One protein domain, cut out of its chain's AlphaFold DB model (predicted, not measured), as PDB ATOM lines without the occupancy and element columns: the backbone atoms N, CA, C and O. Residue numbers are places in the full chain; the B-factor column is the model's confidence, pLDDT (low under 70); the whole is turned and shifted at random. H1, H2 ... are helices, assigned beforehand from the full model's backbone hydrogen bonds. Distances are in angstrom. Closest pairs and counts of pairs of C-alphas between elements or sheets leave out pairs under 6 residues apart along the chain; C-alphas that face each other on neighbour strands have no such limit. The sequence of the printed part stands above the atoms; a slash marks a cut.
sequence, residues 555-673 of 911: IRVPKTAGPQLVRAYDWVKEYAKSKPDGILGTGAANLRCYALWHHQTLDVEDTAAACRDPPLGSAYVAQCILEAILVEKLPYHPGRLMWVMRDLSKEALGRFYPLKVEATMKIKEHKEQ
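AT A GLANCE: This is residues 555 to 673 of the 911 residues of the protein "3'-5' exonuclease domain-containing protein" of Arthrobotrys oligospora (strain ATCC 24927 / CBS 115.81 / DSM 1491) (UniProt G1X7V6). Helix H2 crosses between H1 and H4, which stand on its two sides, and H3 lies across the first-residue ends of H1 and H4, making a cluster of four crossed helices. On the side of H4 away from H2, H5 packs on H4 and H7 packs on H5, with the short H6 near H4. The printed part has 119 residues with seven named helices, H1 to H7 in order along the chain, and no named strand; the class is all helix, with 81 residues in the helices. The whole is compact, with a radius of gyration of the C-alphas of 14.4 A and spans of 47 by 35 by 27 A.

HOW THE PARTS SIT: H1, residues 563 to 577, touches H2, residues 588 to 599, closest at the C-alphas of Ala 568 and Arg 592, 5.2 A apart. They run opposite ways at a steep tilt of 68 degrees, only just short of about perpendicular. H3, residues 604 to 611, touches H2 with residues 593 to 597 of H2 alone, closest at the C-alphas of Leu 596 and Thr 607, 5.8 A apart. H1 and H3 only just touch, with 3 pairs of C-alphas within 8 A; those of Leu 565 and Ala 610 are closest, at 6.1 A. H4, residues 618 to 632, touches H2 about perpendicular, at 85 degrees; the closest C-alphas, of Asn 590 and Cys 624, are 4.2 A apart. H1 and H4 are apart. H4 and H5, residues 638 to 646, form a helical hairpin, closest at the C-alphas of Ala 622 and Val 644, 5.4 A apart. H6, residues 650 to 654, is close to H4 but not clearly touching: the C-alphas of Gln 623 and Ala 652 are 7.8 A apart. H7, residues 657 to 673, touches H5 with residues 660 to 667 alone, opposite ways at a steep tilt of 38 degrees; the closest C-alphas, of Pro 638 and Ala 663, are 4.7 A apart. Every O i to N i+4 pair is within hydrogen-bond range in H1, H3, H4, H5, H6 and H7; in H2, 7 of 8 are.

IN THESE COORDINATES: H1 begins at C-alpha 563, (64.597, 64.223, 79.933), and is 21.4 A long from first to last C-alpha. H2 is 15.1 A long, and H4, from C-alpha 618 at (82.469, 61.450, 70.877), is 20.9 A long. H3, H5 and H6 have 8, 9 and 5 residues. H7, 24.3 A long, ends at C-alpha 673, (98.258, 61.659, 100.209).

THE WHOLE: The two C-alphas farthest apart, of Lys 559 and Glu 672, are 48.5 A apart. The printed part has no cut and no long link. The mean pLDDT of the printed part is 87.0; residues 650 to 652 and residue 654 are under 70.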
ATOM      1  N   ILE A 555      69.470  80.625  75.899       83.38
ATOM      2  CA  ILE A 555      69.425  79.172  76.071       83.38
ATOM      3  C   ILE A 555      68.064  78.643  75.607       83.38
ATOM      4  O   ILE A 555      67.054  78.753  76.302       83.38
ATOM      5  N   ARG A 556      68.035  78.060  74.404       83.12
ATOM      6  CA  ARG A 556      66.856  77.395  73.837       83.12
ATOM      7  C   ARG A 556      66.990  75.886  73.995       83.12
ATOM      8  O   ARG A 556      67.940  75.301  73.483       83.12
ATOM      9  N   VAL A 557      66.013  75.274  74.657       84.88
ATOM     10  CA  VAL A 557      65.864  73.813  74.713       84.88
ATOM     11  C   VAL A 557      65.197  73.343  73.410       84.88
ATOM     12  O   VAL A 557      64.212  73.964  72.997       84.88
ATOM     13  N   PRO A 558      65.695  72.292  72.735       83.75
ATOM     14  CA  PRO A 558      64.983  71.670  71.619       83.75
ATOM     15  C   PRO A 558      63.600  71.160  72.049       83.75
ATOM     16  O   PRO A 558      63.460  70.596  73.130       83.75
ATOM     17  N   LYS A 559      62.578  71.298  71.192       81.25
ATOM     18  CA  LYS A 559      61.225  70.767  71.475       81.25
ATOM     19  C   LYS A 559      61.185  69.238  71.605       81.25
ATOM     20  O   LYS A 559      60.266  68.710  72.213       81.25
ATOM     21  N   THR A 560      62.166  68.556  71.021       82.69
ATOM     22  CA  THR A 560      62.345  67.098  71.002       82.69
ATOM     23  C   THR A 560      63.410  66.621  72.000       82.69
ATOM     24  O   THR A 560      63.916  65.512  71.876       82.69
ATOM     25  N   ALA A 561      63.808  67.456  72.967       83.62
ATOM     26  CA  ALA A 561      64.833  67.100  73.944       83.62
ATOM     27  C   ALA A 561      64.349  66.015  74.922       83.62
ATOM     28  O   ALA A 561      63.324  66.186  75.582       83.62
ATOM     29  N   GLY A 562      65.124  64.935  75.064       87.62
ATOM     30  CA  GLY A 562      64.882  63.908  76.079       87.62
ATOM     31  C   GLY A 562      65.103  64.419  77.516       87.62
ATOM     32  O   GLY A 562      65.767  65.444  77.709       87.62
ATOM     33  N   PRO A 563      64.599  63.719  78.553       89.94
ATOM     34  CA  PRO A 563      64.597  64.223  79.933       89.94
ATOM     35  C   PRO A 563      65.979  64.604  80.492       89.94
ATOM     36  O   PRO A 563      66.099  65.618  81.179       89.94
ATOM     37  N   GLN A 564      67.030  63.842  80.165       91.00
ATOM     38  CA  GLN A 564      68.416  64.152  80.552       91.00
ATOM     39  C   GLN A 564      68.898  65.480  79.944       91.00
ATOM     40  O   GLN A 564      69.516  66.303  80.623       91.00
ATOM     41  N   LEU A 565      68.577  65.720  78.667       91.75
ATOM     42  CA  LEU A 565      68.943  66.938  77.945       91.75
ATOM     43  C   LEU A 565      68.180  68.158  78.471       91.75
ATOM     44  O   LEU A 565      68.757  69.239  78.573       91.75
ATOM     45  N   VAL A 566      66.909  67.988  78.854       92.75
ATOM     46  CA  VAL A 566      66.120  69.035  79.528       92.75
ATOM     47  C   VAL A 566      66.774  69.420  80.858       92.75
ATOM     48  O   VAL A 566      67.100  70.592  81.038       92.75
ATOM     49  N   ARG A 567      67.084  68.443  81.728       92.88
ATOM     50  CA  ARG A 567      67.793  68.673  83.006       92.88
ATOM     51  C   ARG A 567      69.136  69.380  82.812       92.88
ATOM     52  O   ARG A 567      69.435  70.336  83.524       92.88
ATOM     53  N   ALA A 568      69.920  68.952  81.821       94.31
ATOM     54  CA  ALA A 568      71.180  69.599  81.471       94.31
ATOM     55  C   ALA A 568      70.959  71.065  81.071       94.31
ATOM     56  O   ALA A 568      71.628  71.955  81.590       94.31
ATOM     57  N   TYR A 569      69.985  71.346  80.201       94.00
ATOM     58  CA  TYR A 569      69.648  72.712  79.808       94.00
ATOM     59  C   TYR A 569      69.099  73.569  80.957       94.00
ATOM     60  O   TYR A 569      69.364  74.770  80.970       94.00
ATOM     61  N   ASP A 570      68.357  72.997  81.905       93.88
ATOM     62  CA  ASP A 570      67.879  73.712  83.093       93.88
ATOM     63  C   ASP A 570      69.035  74.092  84.024       93.88
ATOM     64  O   ASP A 570      69.111  75.248  84.446       93.88
ATOM     65  N   TRP A 571      70.016  73.202  84.215       95.25
ATOM     66  CA  TRP A 571      71.276  73.559  84.874       95.25
ATOM     67  C   TRP A 571      72.020  74.683  84.132       95.25
ATOM     68  O   TRP A 571      72.472  75.628  84.770       95.25
ATOM     69  N   VAL A 572      72.088  74.668  82.791       93.69
ATOM     70  CA  VAL A 572      72.723  75.774  82.036       93.69
ATOM     71  C   VAL A 572      71.970  77.102  82.235       93.69
ATOM     72  O   VAL A 572      72.608  78.154  82.300       93.69
ATOM     73  N   LYS A 573      70.634  77.088  82.380       91.88
ATOM     74  CA  LYS A 573      69.846  78.292  82.724       91.88
ATOM     75  C   LYS A 573      70.164  78.784  84.135       91.88
ATOM     76  O   LYS A 573      70.293  79.988  84.322       91.88
ATOM     77  N   GLU A 574      70.286  77.887  85.111       91.69
ATOM     78  CA  GLU A 574      70.672  78.204  86.495       91.69
ATOM     79  C   GLU A 574      72.085  78.808  86.549       91.69
ATOM     80  O   GLU A 574      72.284  79.908  87.065       91.69
ATOM     81  N   TYR A 575      73.051  78.140  85.914       91.94
ATOM     82  CA  TYR A 575      74.441  78.576  85.835       91.94
ATOM     83  C   TYR A 575      74.574  79.942  85.147       91.94
ATOM     84  O   TYR A 575      75.339  80.789  85.611       91.94
ATOM     85  N   ALA A 576      73.771  80.217  84.114       88.75
ATOM     86  CA  ALA A 576      73.721  81.535  83.486       88.75
ATOM     87  C   ALA A 576      73.221  82.639  84.438       88.75
ATOM     88  O   ALA A 576      73.782  83.731  84.409       88.75
ATOM     89  N   LYS A 577      72.239  82.375  85.321       88.50
ATOM     90  CA  LYS A 577      71.811  83.346  86.357       88.50
ATOM     91  C   LYS A 577      72.926  83.656  87.364       88.50
ATOM     92  O   LYS A 577      72.944  84.744  87.924       88.50
ATOM     93  N   SER A 578      73.832  82.704  87.613       87.19
ATOM     94  CA  SER A 578      74.942  82.867  88.567       87.19
ATOM     95  C   SER A 578      76.126  83.689  88.023       87.19
ATOM     96  O   SER A 578      77.051  84.009  88.769       87.19
ATOM     97  N   LYS A 579      76.108  84.058  86.733       85.44
ATOM     98  CA  LYS A 579      77.085  84.972  86.120       85.44
ATOM     99  C   LYS A 579      76.592  86.421  86.262       85.44
ATOM    100  O   LYS A 579      75.425  86.667  85.963       85.44
ATOM    101  N   PRO A 580      77.457  87.393  86.619       71.31
ATOM    102  CA  PRO A 580      77.039  88.763  86.954       71.31
ATOM    103  C   PRO A 580      76.267  89.489  85.838       71.31
ATOM    104  O   PRO A 580      75.410  90.313  86.136       71.31
ATOM    105  N   ASP A 581      76.522  89.149  84.570       73.19
ATOM    106  CA  ASP A 581      75.872  89.757  83.400       73.19
ATOM    107  C   ASP A 581      74.862  88.830  82.682       73.19
ATOM    108  O   ASP A 581      74.336  89.176  81.622       73.19
ATOM    109  N   GLY A 582      74.643  87.599  83.164       73.50
ATOM    110  CA  GLY A 582      73.925  86.564  82.396       73.50
ATOM    111  C   GLY A 582      74.669  86.075  81.137       73.50
ATOM    112  O   GLY A 582      74.074  85.451  80.251       73.50
ATOM    113  N   ILE A 583      75.965  86.389  81.034       77.56
ATOM    114  CA  ILE A 583      76.852  86.026  79.924       77.56
ATOM    115  C   ILE A 583      77.623  84.759  80.296       77.56
ATOM    116  O   ILE A 583      78.386  84.748  81.261       77.56
ATOM    117  N   LEU A 584      77.476  83.718  79.481       83.50
ATOM    118  CA  LEU A 584      78.355  82.551  79.508       83.50
ATOM    119  C   LEU A 584      79.660  82.877  78.759       83.50
ATOM    120  O   LEU A 584      79.637  83.500  77.692       83.50
ATOM    121  N   GLY A 585      80.801  82.478  79.322       78.19
ATOM    122  CA  GLY A 585      82.110  82.579  78.674       78.19
ATOM    123  C   GLY A 585      82.262  81.585  77.519       78.19
ATOM    124  O   GLY A 585      82.946  81.884  76.540       78.19
ATOM    125  N   THR A 586      81.582  80.440  77.608       86.19
ATOM    126  CA  THR A 586      81.531  79.400  76.571       86.19
ATOM    127  C   THR A 586      80.120  79.234  75.983       86.19
ATOM    128  O   THR A 586      79.138  79.800  76.464       86.19
ATOM    129  N   GLY A 587      79.987  78.449  74.913       84.06
ATOM    130  CA  GLY A 587      78.683  78.167  74.307       84.06
ATOM    131  C   GLY A 587      77.798  77.279  75.192       84.06
ATOM    132  O   GLY A 587      78.268  76.307  75.776       84.06
ATOM    133  N   ALA A 588      76.482  77.522  75.210       87.44
ATOM    134  CA  ALA A 588      75.519  76.668  75.926       87.44
ATOM    135  C   ALA A 588      75.530  75.189  75.461       87.44
ATOM    136  O   ALA A 588      75.094  74.304  76.193       87.44
ATOM    137  N   ALA A 589      76.048  74.911  74.257       88.75
ATOM    138  CA  ALA A 589      76.306  73.557  73.764       88.75
ATOM    139  C   ALA A 589      77.455  72.850  74.507       88.75
ATOM    140  O   ALA A 589      77.382  71.647  74.714       88.75
ATOM    141  N   ASN A 590      78.470  73.587  74.956       93.94
ATOM    142  CA  ASN A 590      79.602  73.046  75.709       93.94
ATOM    143  C   ASN A 590      79.166  72.753  77.151       93.94
ATOM    144  O   ASN A 590      79.331  71.649  77.665       93.94
ATOM    145  N   LEU A 591      78.479  73.726  77.758       94.50
ATOM    146  CA  LEU A 591      77.945  73.637  79.117       94.50
ATOM    147  C   LEU A 591      76.901  72.526  79.308       94.50
ATOM    148  O   LEU A 591      76.903  71.894  80.359       94.50
ATOM    149  N   ARG A 592      76.041  72.229  78.318       94.31
ATOM    150  CA  ARG A 592      75.107  71.090  78.435       94.31
ATOM    151  C   ARG A 592      75.834  69.737  78.377       94.31
ATOM    152  O   ARG A 592      75.434  68.829  79.092       94.31
ATOM    153  N   CYS A 593      76.891  69.603  77.562       95.75
ATOM    154  CA  CYS A 593      77.691  68.375  77.486       95.75
ATOM    155  C   CYS A 593      78.429  68.149  78.808       95.75
ATOM    156  O   CYS A 593      78.354  67.066  79.377       95.75
ATOM    157  N   TYR A 594      79.035  69.205  79.361       97.19
ATOM    158  CA  TYR A 594      79.568  69.185  80.722       97.19
ATOM    159  C   TYR A 594      78.498  68.808  81.766       97.19
ATOM    160  O   TYR A 594      78.776  68.006  82.647       97.19
ATOM    161  N   ALA A 595      77.269  69.328  81.678       96.50
ATOM    162  CA  ALA A 595      76.215  69.023  82.652       96.50
ATOM    163  C   ALA A 595      75.706  67.570  82.573       96.50
ATOM    164  O   ALA A 595      75.400  66.972  83.603       96.50
ATOM    165  N   LEU A 596      75.635  66.996  81.370       96.25
ATOM    166  CA  LEU A 596      75.363  65.573  81.149       96.25
ATOM    167  C   LEU A 596      76.483  64.707  81.753       96.25
ATOM    168  O   LEU A 596      76.222  63.865  82.610       96.25
ATOM    169  N   TRP A 597      77.733  64.995  81.389       96.81
ATOM    170  CA  TRP A 597      78.899  64.234  81.830       96.81
ATOM    171  C   TRP A 597      79.190  64.357  83.336       96.81
ATOM    172  O   TRP A 597      79.433  63.359  84.013       96.81
ATOM    173  N   HIS A 598      79.173  65.572  83.890       96.19
ATOM    174  CA  HIS A 598      79.553  65.844  85.279       96.19
ATOM    175  C   HIS A 598      78.387  65.640  86.253       96.19
ATOM    176  O   HIS A 598      78.511  64.864  87.195       96.19
ATOM    177  N   HIS A 599      77.250  66.309  86.026       94.12
ATOM    178  CA  HIS A 599      76.126  66.322  86.976       94.12
ATOM    179  C   HIS A 599      75.127  65.172  86.781       94.12
ATOM    180  O   HIS A 599      74.397  64.852  87.715       94.12
ATOM    181  N   GLN A 600      75.089  64.546  85.600       94.75
ATOM    182  CA  GLN A 600      74.307  63.326  85.340       94.75
ATOM    183  C   GLN A 600      75.203  62.091  85.123       94.75
ATOM    184  O   GLN A 600      74.711  61.032  84.745       94.75
ATOM    185  N   THR A 601      76.505  62.218  85.416       93.62
ATOM    186  CA  THR A 601      77.514  61.139  85.464       93.62
ATOM    187  C   THR A 601      77.699  60.298  84.191       93.62
ATOM    188  O   THR A 601      78.419  59.306  84.239       93.62
ATOM    189  N   LEU A 602      77.137  60.718  83.054       94.12
ATOM    190  CA  LEU A 602      77.271  60.031  81.763       94.12
ATOM    191  C   LEU A 602      78.727  60.036  81.262       94.12
ATOM    192  O   LEU A 602      79.499  60.937  81.607       94.12
ATOM    193  N   ASP A 603      79.104  59.065  80.434       93.31
ATOM    194  CA  ASP A 603      80.372  59.081  79.691       93.31
ATOM    195  C   ASP A 603      80.283  59.984  78.438       93.31
ATOM    196  O   ASP A 603      79.421  60.871  78.355       93.31
ATOM    197  N   VAL A 604      81.233  59.860  77.506       93.56
ATOM    198  CA  VAL A 604      81.307  60.714  76.309       93.56
ATOM    199  C   VAL A 604      80.269  60.273  75.268       93.56
ATOM    200  O   VAL A 604      79.591  61.120  74.679       93.56
ATOM    201  N   GLU A 605      80.104  58.966  75.093       92.38
ATOM    202  CA  GLU A 605      79.177  58.292  74.184       92.38
ATOM    203  C   GLU A 605      77.708  58.526  74.581       92.38
ATOM    204  O   GLU A 605      76.921  59.026  73.768       92.38
ATOM    205  N   ASP A 606      77.345  58.280  75.843       93.50
ATOM    206  CA  ASP A 606      76.008  58.556  76.381       93.50
ATOM    207  C   ASP A 606      75.698  60.058  76.343       93.50
ATOM    208  O   ASP A 606      74.587  60.465  75.995       93.50
ATOM    209  N   THR A 607      76.681  60.921  76.628       93.69
ATOM    210  CA  THR A 607      76.513  62.377  76.474       93.69
ATOM    211  C   THR A 607      76.264  62.765  75.009       93.69
ATOM    212  O   THR A 607      75.510  63.709  74.738       93.69
ATOM    213  N   ALA A 608      76.860  62.047  74.052       93.00
ATOM    214  CA  ALA A 608      76.667  62.275  72.624       93.00
ATOM    215  C   ALA A 608      75.283  61.837  72.132       93.00
ATOM    216  O   ALA A 608      74.656  62.589  71.375       93.00
ATOM    217  N   ALA A 609      74.790  60.688  72.598       92.56
ATOM    218  CA  ALA A 609      73.437  60.202  72.329       92.56
ATOM    219  C   ALA A 609      72.369  61.088  72.998       92.56
ATOM    220  O   ALA A 609      71.430  61.546  72.344       92.56
ATOM    221  N   ALA A 610      72.557  61.441  74.274       91.81
ATOM    222  CA  ALA A 610      71.648  62.319  75.012       91.81
ATOM    223  C   ALA A 610      71.555  63.740  74.419       91.81
ATOM    224  O   ALA A 610      70.583  64.451  74.678       91.81
ATOM    225  N   CYS A 611      72.531  64.181  73.617       88.88
ATOM    226  CA  CYS A 611      72.500  65.493  72.971       88.88
ATOM    227  C   CYS A 611      71.585  65.587  71.740       88.88
ATOM    228  O   CYS A 611      71.040  66.673  71.500       88.88
ATOM    229  N   ARG A 612      71.468  64.531  70.918       87.00
ATOM    230  CA  ARG A 612      70.698  64.543  69.658       87.00
ATOM    231  C   ARG A 612      70.568  63.136  69.057       87.00
ATOM    232  O   ARG A 612      71.488  62.343  69.170       87.00
ATOM    233  N   ASP A 613      69.503  62.914  68.291       82.44
ATOM    234  CA  ASP A 613      69.415  61.866  67.265       82.44
ATOM    235  C   ASP A 613      69.575  62.487  65.846       82.44
ATOM    236  O   ASP A 613      68.900  63.483  65.551       82.44
ATOM    237  N   PRO A 614      70.488  62.001  64.978       86.50
ATOM    238  CA  PRO A 614      71.550  61.047  65.292       86.50
ATOM    239  C   PRO A 614      72.585  61.656  66.258       86.50
ATOM    240  O   PRO A 614      72.752  62.894  66.251       86.50
ATOM    241  N   PRO A 615      73.290  60.814  67.045       90.06
ATOM    242  CA  PRO A 615      74.291  61.231  68.023       90.06
ATOM    243  C   PRO A 615      75.336  62.211  67.491       90.06
ATOM    244  O   PRO A 615      75.583  62.339  66.287       90.06
ATOM    245  N   LEU A 616      75.965  62.927  68.420       90.25
ATOM    246  CA  LEU A 616      77.179  63.688  68.129       90.25
ATOM    247  C   LEU A 616      78.392  62.740  68.034       90.25
ATOM    248  O   LEU A 616      78.335  61.605  68.492       90.25
ATOM    249  N   GLY A 617      79.504  63.195  67.456       90.06
ATOM    250  CA  GLY A 617      80.766  62.451  67.555       90.06
ATOM    251  C   GLY A 617      81.351  62.569  68.967       90.06
ATOM    252  O   GLY A 617      81.367  63.676  69.514       90.06
ATOM    253  N   SER A 618      81.862  61.472  69.534       89.94
ATOM    254  CA  SER A 618      82.469  61.450  70.877       89.94
ATOM    255  C   SER A 618      83.589  62.486  71.011       89.94
ATOM    256  O   SER A 618      83.522  63.344  71.887       89.94
ATOM    257  N   ALA A 619      84.513  62.549  70.047       86.62
ATOM    258  CA  ALA A 619      85.565  63.569  69.980       86.62
ATOM    259  C   ALA A 619      85.041  65.024  70.049       86.62
ATOM    260  O   ALA A 619      85.656  65.886  70.677       86.62
ATOM    261  N   TYR A 620      83.883  65.324  69.445       89.81
ATOM    262  CA  TYR A 620      83.265  66.655  69.534       89.81
ATOM    263  C   TYR A 620      82.665  66.911  70.923       89.81
ATOM    264  O   TYR A 620      82.786  68.011  71.461       89.81
ATOM    265  N   VAL A 621      82.056  65.895  71.537       93.50
ATOM    266  CA  VAL A 621      81.532  65.977  72.907       93.50
ATOM    267  C   VAL A 621      82.657  66.132  73.929       93.50
ATOM    268  O   VAL A 621      82.540  66.974  74.821       93.50
ATOM    269  N   ALA A 622      83.771  65.425  73.751       93.38
ATOM    270  CA  ALA A 622      84.982  65.600  74.540       93.38
ATOM    271  C   ALA A 622      85.516  67.038  74.443       93.38
ATOM    272  O   ALA A 622      85.696  67.696  75.471       93.38
ATOM    273  N   GLN A 623      85.650  67.591  73.229       91.00
ATOM    274  CA  GLN A 623      85.997  69.009  73.044       91.00
ATOM    275  C   GLN A 623      84.992  69.947  73.735       91.00
ATOM    276  O   GLN A 623      85.409  70.898  74.391       91.00
ATOM    277  N   CYS A 624      83.684  69.681  73.651       93.19
ATOM    278  CA  CYS A 624      82.654  70.458  74.350       93.19
ATOM    279  C   CYS A 624      82.813  70.432  75.883       93.19
ATOM    280  O   CYS A 624      82.646  71.472  76.522       93.19
ATOM    281  N   ILE A 625      83.132  69.277  76.476       95.50
ATOM    282  CA  ILE A 625      83.342  69.127  77.925       95.50
ATOM    283  C   ILE A 625      84.609  69.880  78.359       95.50
ATOM    284  O   ILE A 625      84.548  70.705  79.275       95.50
ATOM    285  N   LEU A 626      85.738  69.664  77.673       93.56
ATOM    286  CA  LEU A 626      87.006  70.322  78.009       93.56
ATOM    287  C   LEU A 626      86.959  71.840  77.772       93.56
ATOM    288  O   LEU A 626      87.501  72.595  78.575       93.56
ATOM    289  N   GLU A 627      86.261  72.312  76.733       90.44
ATOM    290  CA  GLU A 627      86.052  73.744  76.482       90.44
ATOM    291  C   GLU A 627      85.230  74.407  77.591       90.44
ATOM    292  O   GLU A 627      85.501  75.550  77.960       90.44
ATOM    293  N   ALA A 628      84.230  73.712  78.143       94.19
ATOM    294  CA  ALA A 628      83.476  74.226  79.280       94.19
ATOM    295  C   ALA A 628      84.366  74.349  80.523       94.19
ATOM    296  O   ALA A 628      84.393  75.407  81.152       94.19
ATOM    297  N   ILE A 629      85.143  73.311  80.833       94.50
ATOM    298  CA  ILE A 629      86.043  73.285  81.992       94.50
ATOM    299  C   ILE A 629      87.129  74.363  81.873       94.50
ATOM    300  O   ILE A 629      87.289  75.164  82.794       94.50
ATOM    301  N   LEU A 630      87.804  74.456  80.722       87.56
ATOM    302  CA  LEU A 630      88.886  75.413  80.471       87.56
ATOM    303  C   LEU A 630      88.418  76.877  80.524       87.56
ATOM    304  O   LEU A 630      89.109  77.729  81.084       87.56
ATOM    305  N   VAL A 631      87.268  77.187  79.916       86.00
ATOM    306  CA  VAL A 631      86.804  78.578  79.747       86.00
ATOM    307  C   VAL A 631      86.026  79.084  80.961       86.00
ATOM    308  O   VAL A 631      86.186  80.242  81.346       86.00
ATOM    309  N   GLU A 632      85.196  78.241  81.579       87.62
ATOM    310  CA  GLU A 632      84.336  78.632  82.707       87.62
ATOM    311  C   GLU A 632      84.950  78.309  84.079       87.62
ATOM    312  O   GLU A 632      84.386  78.713  85.099       87.62
ATOM    313  N   LYS A 633      86.101  77.613  84.108       90.12
ATOM    314  CA  LYS A 633      86.799  77.118  85.312       90.12
ATOM    315  C   LYS A 633      85.909  76.237  86.193       90.12
ATOM    316  O   LYS A 633      85.809  76.428  87.403       90.12
ATOM    317  N   LEU A 634      85.219  75.297  85.552       92.19
ATOM    318  CA  LEU A 634      84.298  74.376  86.216       92.19
ATOM    319  C   LEU A 634      85.044  73.253  86.960       92.19
ATOM    320  O   LEU A 634      86.118  72.842  86.515       92.19
ATOM    321  N   PRO A 635      84.486  72.735  88.070       93.38
ATOM    322  CA  PRO A 635      85.059  71.595  88.776       93.38
ATOM    323  C   PRO A 635      85.019  70.330  87.908       93.38
ATOM    324  O   PRO A 635      84.157  70.158  87.050       93.38
ATOM    325  N   TYR A 636      85.954  69.413  88.143       94.38
ATOM    326  CA  TYR A 636      86.041  68.148  87.421       94.38
ATOM    327  C   TYR A 636      86.687  67.074  88.299       94.38
ATOM    328  O   TYR A 636      87.476  67.388  89.188       94.38
ATOM    329  N   HIS A 637      86.377  65.801  88.038       91.69
ATOM    330  CA  HIS A 637      87.103  64.685  88.646       91.69
ATOM    331  C   HIS A 637      88.348  64.379  87.797       91.69
ATOM    332  O   HIS A 637      88.166  64.067  86.615       91.69
ATOM    333  N   PRO A 638      89.585  64.452  88.332       88.06
ATOM    334  CA  PRO A 638      90.808  64.309  87.537       88.06
ATOM    335  C   PRO A 638      90.853  63.027  86.701       88.06
ATOM    336  O   PRO A 638      91.049  63.102  85.490       88.06
ATOM    337  N   GLY A 639      90.547  61.872  87.304       87.75
ATOM    338  CA  GLY A 639      90.507  60.594  86.588       87.75
ATOM    339  C   GLY A 639      89.488  60.581  85.443       87.75
ATOM    340  O   GLY A 639      89.819  60.182  84.332       87.75
ATOM    341  N   ARG A 640      88.269  61.110  85.650       91.62
ATOM    342  CA  ARG A 640      87.257  61.159  84.572       91.62
ATOM    343  C   ARG A 640      87.649  62.142  83.464       91.62
ATOM    344  O   ARG A 640      87.252  61.933  82.324       91.62
ATOM    345  N   LEU A 641      88.416  63.193  83.768       92.44
ATOM    346  CA  LEU A 641      88.916  64.121  82.748       92.44
ATOM    347  C   LEU A 641      89.911  63.437  81.802       92.44
ATOM    348  O   LEU A 641      89.862  63.674  80.598       92.44
ATOM    349  N   MET A 642      90.771  62.565  82.335       90.00
ATOM    350  CA  MET A 642      91.716  61.786  81.530       90.00
ATOM    351  C   MET A 642      90.994  60.842  80.560       90.00
ATOM    352  O   MET A 642      91.394  60.757  79.402       90.00
ATOM    353  N   TRP A 643      89.879  60.230  80.981       88.94
ATOM    354  CA  TRP A 643      89.005  59.464  80.082       88.94
ATOM    355  C   TRP A 643      88.432  60.331  78.950       88.94
ATOM    356  O   TRP A 643      88.565  59.962  77.791       88.94
ATOM    357  N   VAL A 644      87.911  61.531  79.245       91.38
ATOM    358  CA  VAL A 644      87.430  62.478  78.209       91.38
ATOM    359  C   VAL A 644      88.542  62.909  77.237       91.38
ATOM    360  O   VAL A 644      88.273  63.230  76.083       91.38
ATOM    361  N   MET A 645      89.802  62.926  77.678       88.19
ATOM    362  CA  MET A 645      90.950  63.253  76.825       88.19
ATOM    363  C   MET A 645      91.403  62.106  75.913       88.19
ATOM    364  O   MET A 645      92.198  62.359  75.008       88.19
ATOM    365  N   ARG A 646      90.927  60.872  76.132       84.06
ATOM    366  CA  ARG A 646      91.316  59.691  75.346       84.06
ATOM    367  C   ARG A 646      90.780  59.747  73.916       84.06
ATOM    368  O   ARG A 646      91.482  59.369  72.986       84.06
ATOM    369  N   ASP A 647      89.564  60.256  73.736       76.19
ATOM    370  CA  ASP A 647      88.840  60.210  72.458       76.19
ATOM    371  C   ASP A 647      89.148  61.437  71.564       76.19
ATOM    372  O   ASP A 647      88.342  61.848  70.727       76.19
ATOM    373  N   LEU A 648      90.319  62.056  71.762       78.06
ATOM    374  CA  LEU A 648      90.802  63.241  71.049       78.06
ATOM    375  C   LEU A 648      92.067  62.935  70.244       78.06
ATOM    376  O   LEU A 648      92.977  62.258  70.719       78.06
ATOM    377  N   SER A 649      92.167  63.523  69.052       75.00
ATOM    378  CA  SER A 649      93.421  63.561  68.296       75.00
ATOM    379  C   SER A 649      94.466  64.449  68.997       75.00
ATOM    380  O   SER A 649      94.128  65.258  69.873       75.00
ATOM    381  N   LYS A 650      95.753  64.312  68.657       61.22
ATOM    382  CA  LYS A 650      96.847  64.951  69.419       61.22
ATOM    383  C   LYS A 650      96.841  66.473  69.247       61.22
ATOM    384  O   LYS A 650      97.092  67.214  70.196       61.22
ATOM    385  N   GLU A 651      96.458  66.927  68.065       56.75
ATOM    386  CA  GLU A 651      96.296  68.321  67.647       56.75
ATOM    387  C   GLU A 651      95.144  68.984  68.423       56.75
ATOM    388  O   GLU A 651      95.275  70.111  68.906       56.75
ATOM    389  N   ALA A 652      94.036  68.257  68.628       62.12
ATOM    390  CA  ALA A 652      92.938  68.697  69.490       62.12
ATOM    391  C   ALA A 652      93.347  68.708  70.975       62.12
ATOM    392  O   ALA A 652      93.051  69.668  71.693       62.12
ATOM    393  N   LEU A 653      94.063  67.674  71.434       72.56
ATOM    394  CA  LEU A 653      94.538  67.545  72.812       72.56
ATOM    395  C   LEU A 653      95.551  68.636  73.191       72.56
ATOM    396  O   LEU A 653      95.520  69.122  74.322       72.56
ATOM    397  N   GLY A 654      96.399  69.082  72.257       65.94
ATOM    398  CA  GLY A 654      97.395  70.136  72.483       65.94
ATOM    399  C   GLY A 654      96.796  71.442  73.018       65.94
ATOM    400  O   GLY A 654      97.398  72.103  73.864       65.94
ATOM    401  N   ARG A 655      95.558  71.777  72.624       74.62
ATOM    402  CA  ARG A 655      94.821  72.941  73.150       74.62
ATOM    403  C   ARG A 655      94.386  72.782  74.614       74.62
ATOM    404  O   ARG A 655      94.226  73.782  75.311       74.62
ATOM    405  N   PHE A 656      94.204  71.549  75.078       83.44
ATOM    406  CA  PHE A 656      93.776  71.213  76.440       83.44
ATOM    407  C   PHE A 656      94.923  70.683  77.318       83.44
ATOM    408  O   PHE A 656      94.693  70.317  78.470       83.44
ATOM    409  N   TYR A 657      96.164  70.706  76.817       75.38
ATOM    410  CA  TYR A 657      97.358  70.265  77.541       75.38
ATOM    411  C   TYR A 657      97.508  70.864  78.959       75.38
ATOM    412  O   TYR A 657      97.834  70.100  79.867       75.38
ATOM    413  N   PRO A 658      97.185  72.151  79.230       80.38
ATOM    414  CA  PRO A 658      97.216  72.683  80.596       80.38
ATOM    415  C   PRO A 658      96.286  71.941  81.570       80.38
ATOM    416  O   PRO A 658      96.687  71.672  82.698       80.38
ATOM    417  N   LEU A 659      95.083  71.545  81.127       84.44
ATOM    418  CA  LEU A 659      94.168  70.734  81.939       84.44
ATOM    419  C   LEU A 659      94.683  69.302  82.124       84.44
ATOM    420  O   LEU A 659      94.448  68.713  83.176       84.44
ATOM    421  N   LYS A 660      95.383  68.740  81.125       82.75
ATOM    422  CA  LYS A 660      96.005  67.411  81.235       82.75
ATOM    423  C   LYS A 660      97.074  67.420  82.328       82.75
ATOM    424  O   LYS A 660      97.042  66.572  83.211       82.75
ATOM    425  N   VAL A 661      97.965  68.414  82.314       75.94
ATOM    426  CA  VAL A 661      98.992  68.599  83.353       75.94
ATOM    427  C   VAL A 661      98.348  68.819  84.727       75.94
ATOM    428  O   VAL A 661      98.721  68.144  85.684       75.94
ATOM    429  N   GLU A 662      97.338  69.690  84.831       82.31
ATOM    430  CA  GLU A 662      96.622  69.948  86.090       82.31
ATOM    431  C   GLU A 662      95.921  68.688  86.639       82.31
ATOM    432  O   GLU A 662      95.936  68.442  87.845       82.31
ATOM    433  N   ALA A 663      95.317  67.864  85.776       85.31
ATOM    434  CA  ALA A 663      94.702  66.599  86.172       85.31
ATOM    435  C   ALA A 663      95.744  65.556  86.609       85.31
ATOM    436  O   ALA A 663      95.572  64.957  87.669       85.31
ATOM    437  N   THR A 664      96.835  65.376  85.857       82.69
ATOM    438  CA  THR A 664      97.926  64.455  86.220       82.69
ATOM    439  C   THR A 664      98.564  64.831  87.559       82.69
ATOM    440  O   THR A 664      98.785  63.950  88.389       82.69
ATOM    441  N   MET A 665      98.799  66.125  87.813       80.25
ATOM    442  CA  MET A 665      99.314  66.598  89.104       80.25
ATOM    443  C   MET A 665      98.356  66.267  90.251       80.25
ATOM    444  O   MET A 665      98.782  65.654  91.222       80.25
ATOM    445  N   LYS A 666      97.051  66.544  90.109       85.19
ATOM    446  CA  LYS A 666      96.048  66.199  91.136       85.19
ATOM    447  C   LYS A 666      95.939  64.691  91.393       85.19
ATOM    448  O   LYS A 666      95.736  64.291  92.533       85.19
ATOM    449  N   ILE A 667      96.076  63.851  90.361       85.00
ATOM    450  CA  ILE A 667      96.100  62.382  90.515       85.00
ATOM    451  C   ILE A 667      97.338  61.953  91.314       85.00
ATOM    452  O   ILE A 667      97.230  61.123  92.214       85.00
ATOM    453  N   LYS A 668      98.503  62.540  91.017       82.19
ATOM    454  CA  LYS A 668      99.743  62.272  91.751       82.19
ATOM    455  C   LYS A 668      99.653  62.735  93.210       82.19
ATOM    456  O   LYS A 668      99.957  61.951  94.101       82.19
ATOM    457  N   GLU A 669      99.183  63.957  93.453       83.81
ATOM    458  CA  GLU A 669      98.972  64.513  94.798       83.81
ATOM    459  C   GLU A 669      98.006  63.652  95.629       83.81
ATOM    460  O   GLU A 669      98.244  63.451  96.818       83.81
ATOM    461  N   HIS A 670      96.952  63.101  95.013       82.06
ATOM    462  CA  HIS A 670      96.023  62.176  95.668       82.06
ATOM    463  C   HIS A 670      96.718  60.865  96.064       82.06
ATOM    464  O   HIS A 670      96.688  60.501  97.236       82.06
ATOM    465  N   LYS A 671      97.435  60.218  95.129       80.56
ATOM    466  CA  LYS A 671      98.215  58.998  95.417       80.56
ATOM    467  C   LYS A 671      99.271  59.222  96.509       80.56
ATOM    468  O   LYS A 671      99.475  58.356  97.354       80.56
ATOM    469  N   GLU A 672      99.941  60.377  96.519       83.31
ATOM    470  CA  GLU A 672     100.922  60.735  97.554       83.31
ATOM    471  C   GLU A 672     100.261  60.955  98.929       83.31
ATOM    472  O   GLU A 672     100.828  60.556  99.948       83.31
ATOM    473  N   GLN A 673      99.047  61.515  98.976       79.81
ATOM    474  CA  GLN A 673      98.258  61.659 100.209       79.81
ATOM    475  C   GLN A 673      97.716  60.316 100.722       79.81
ATOM    476  O   GLN A 673      97.783  60.057 101.924       79.81
TER     477      GLN A 673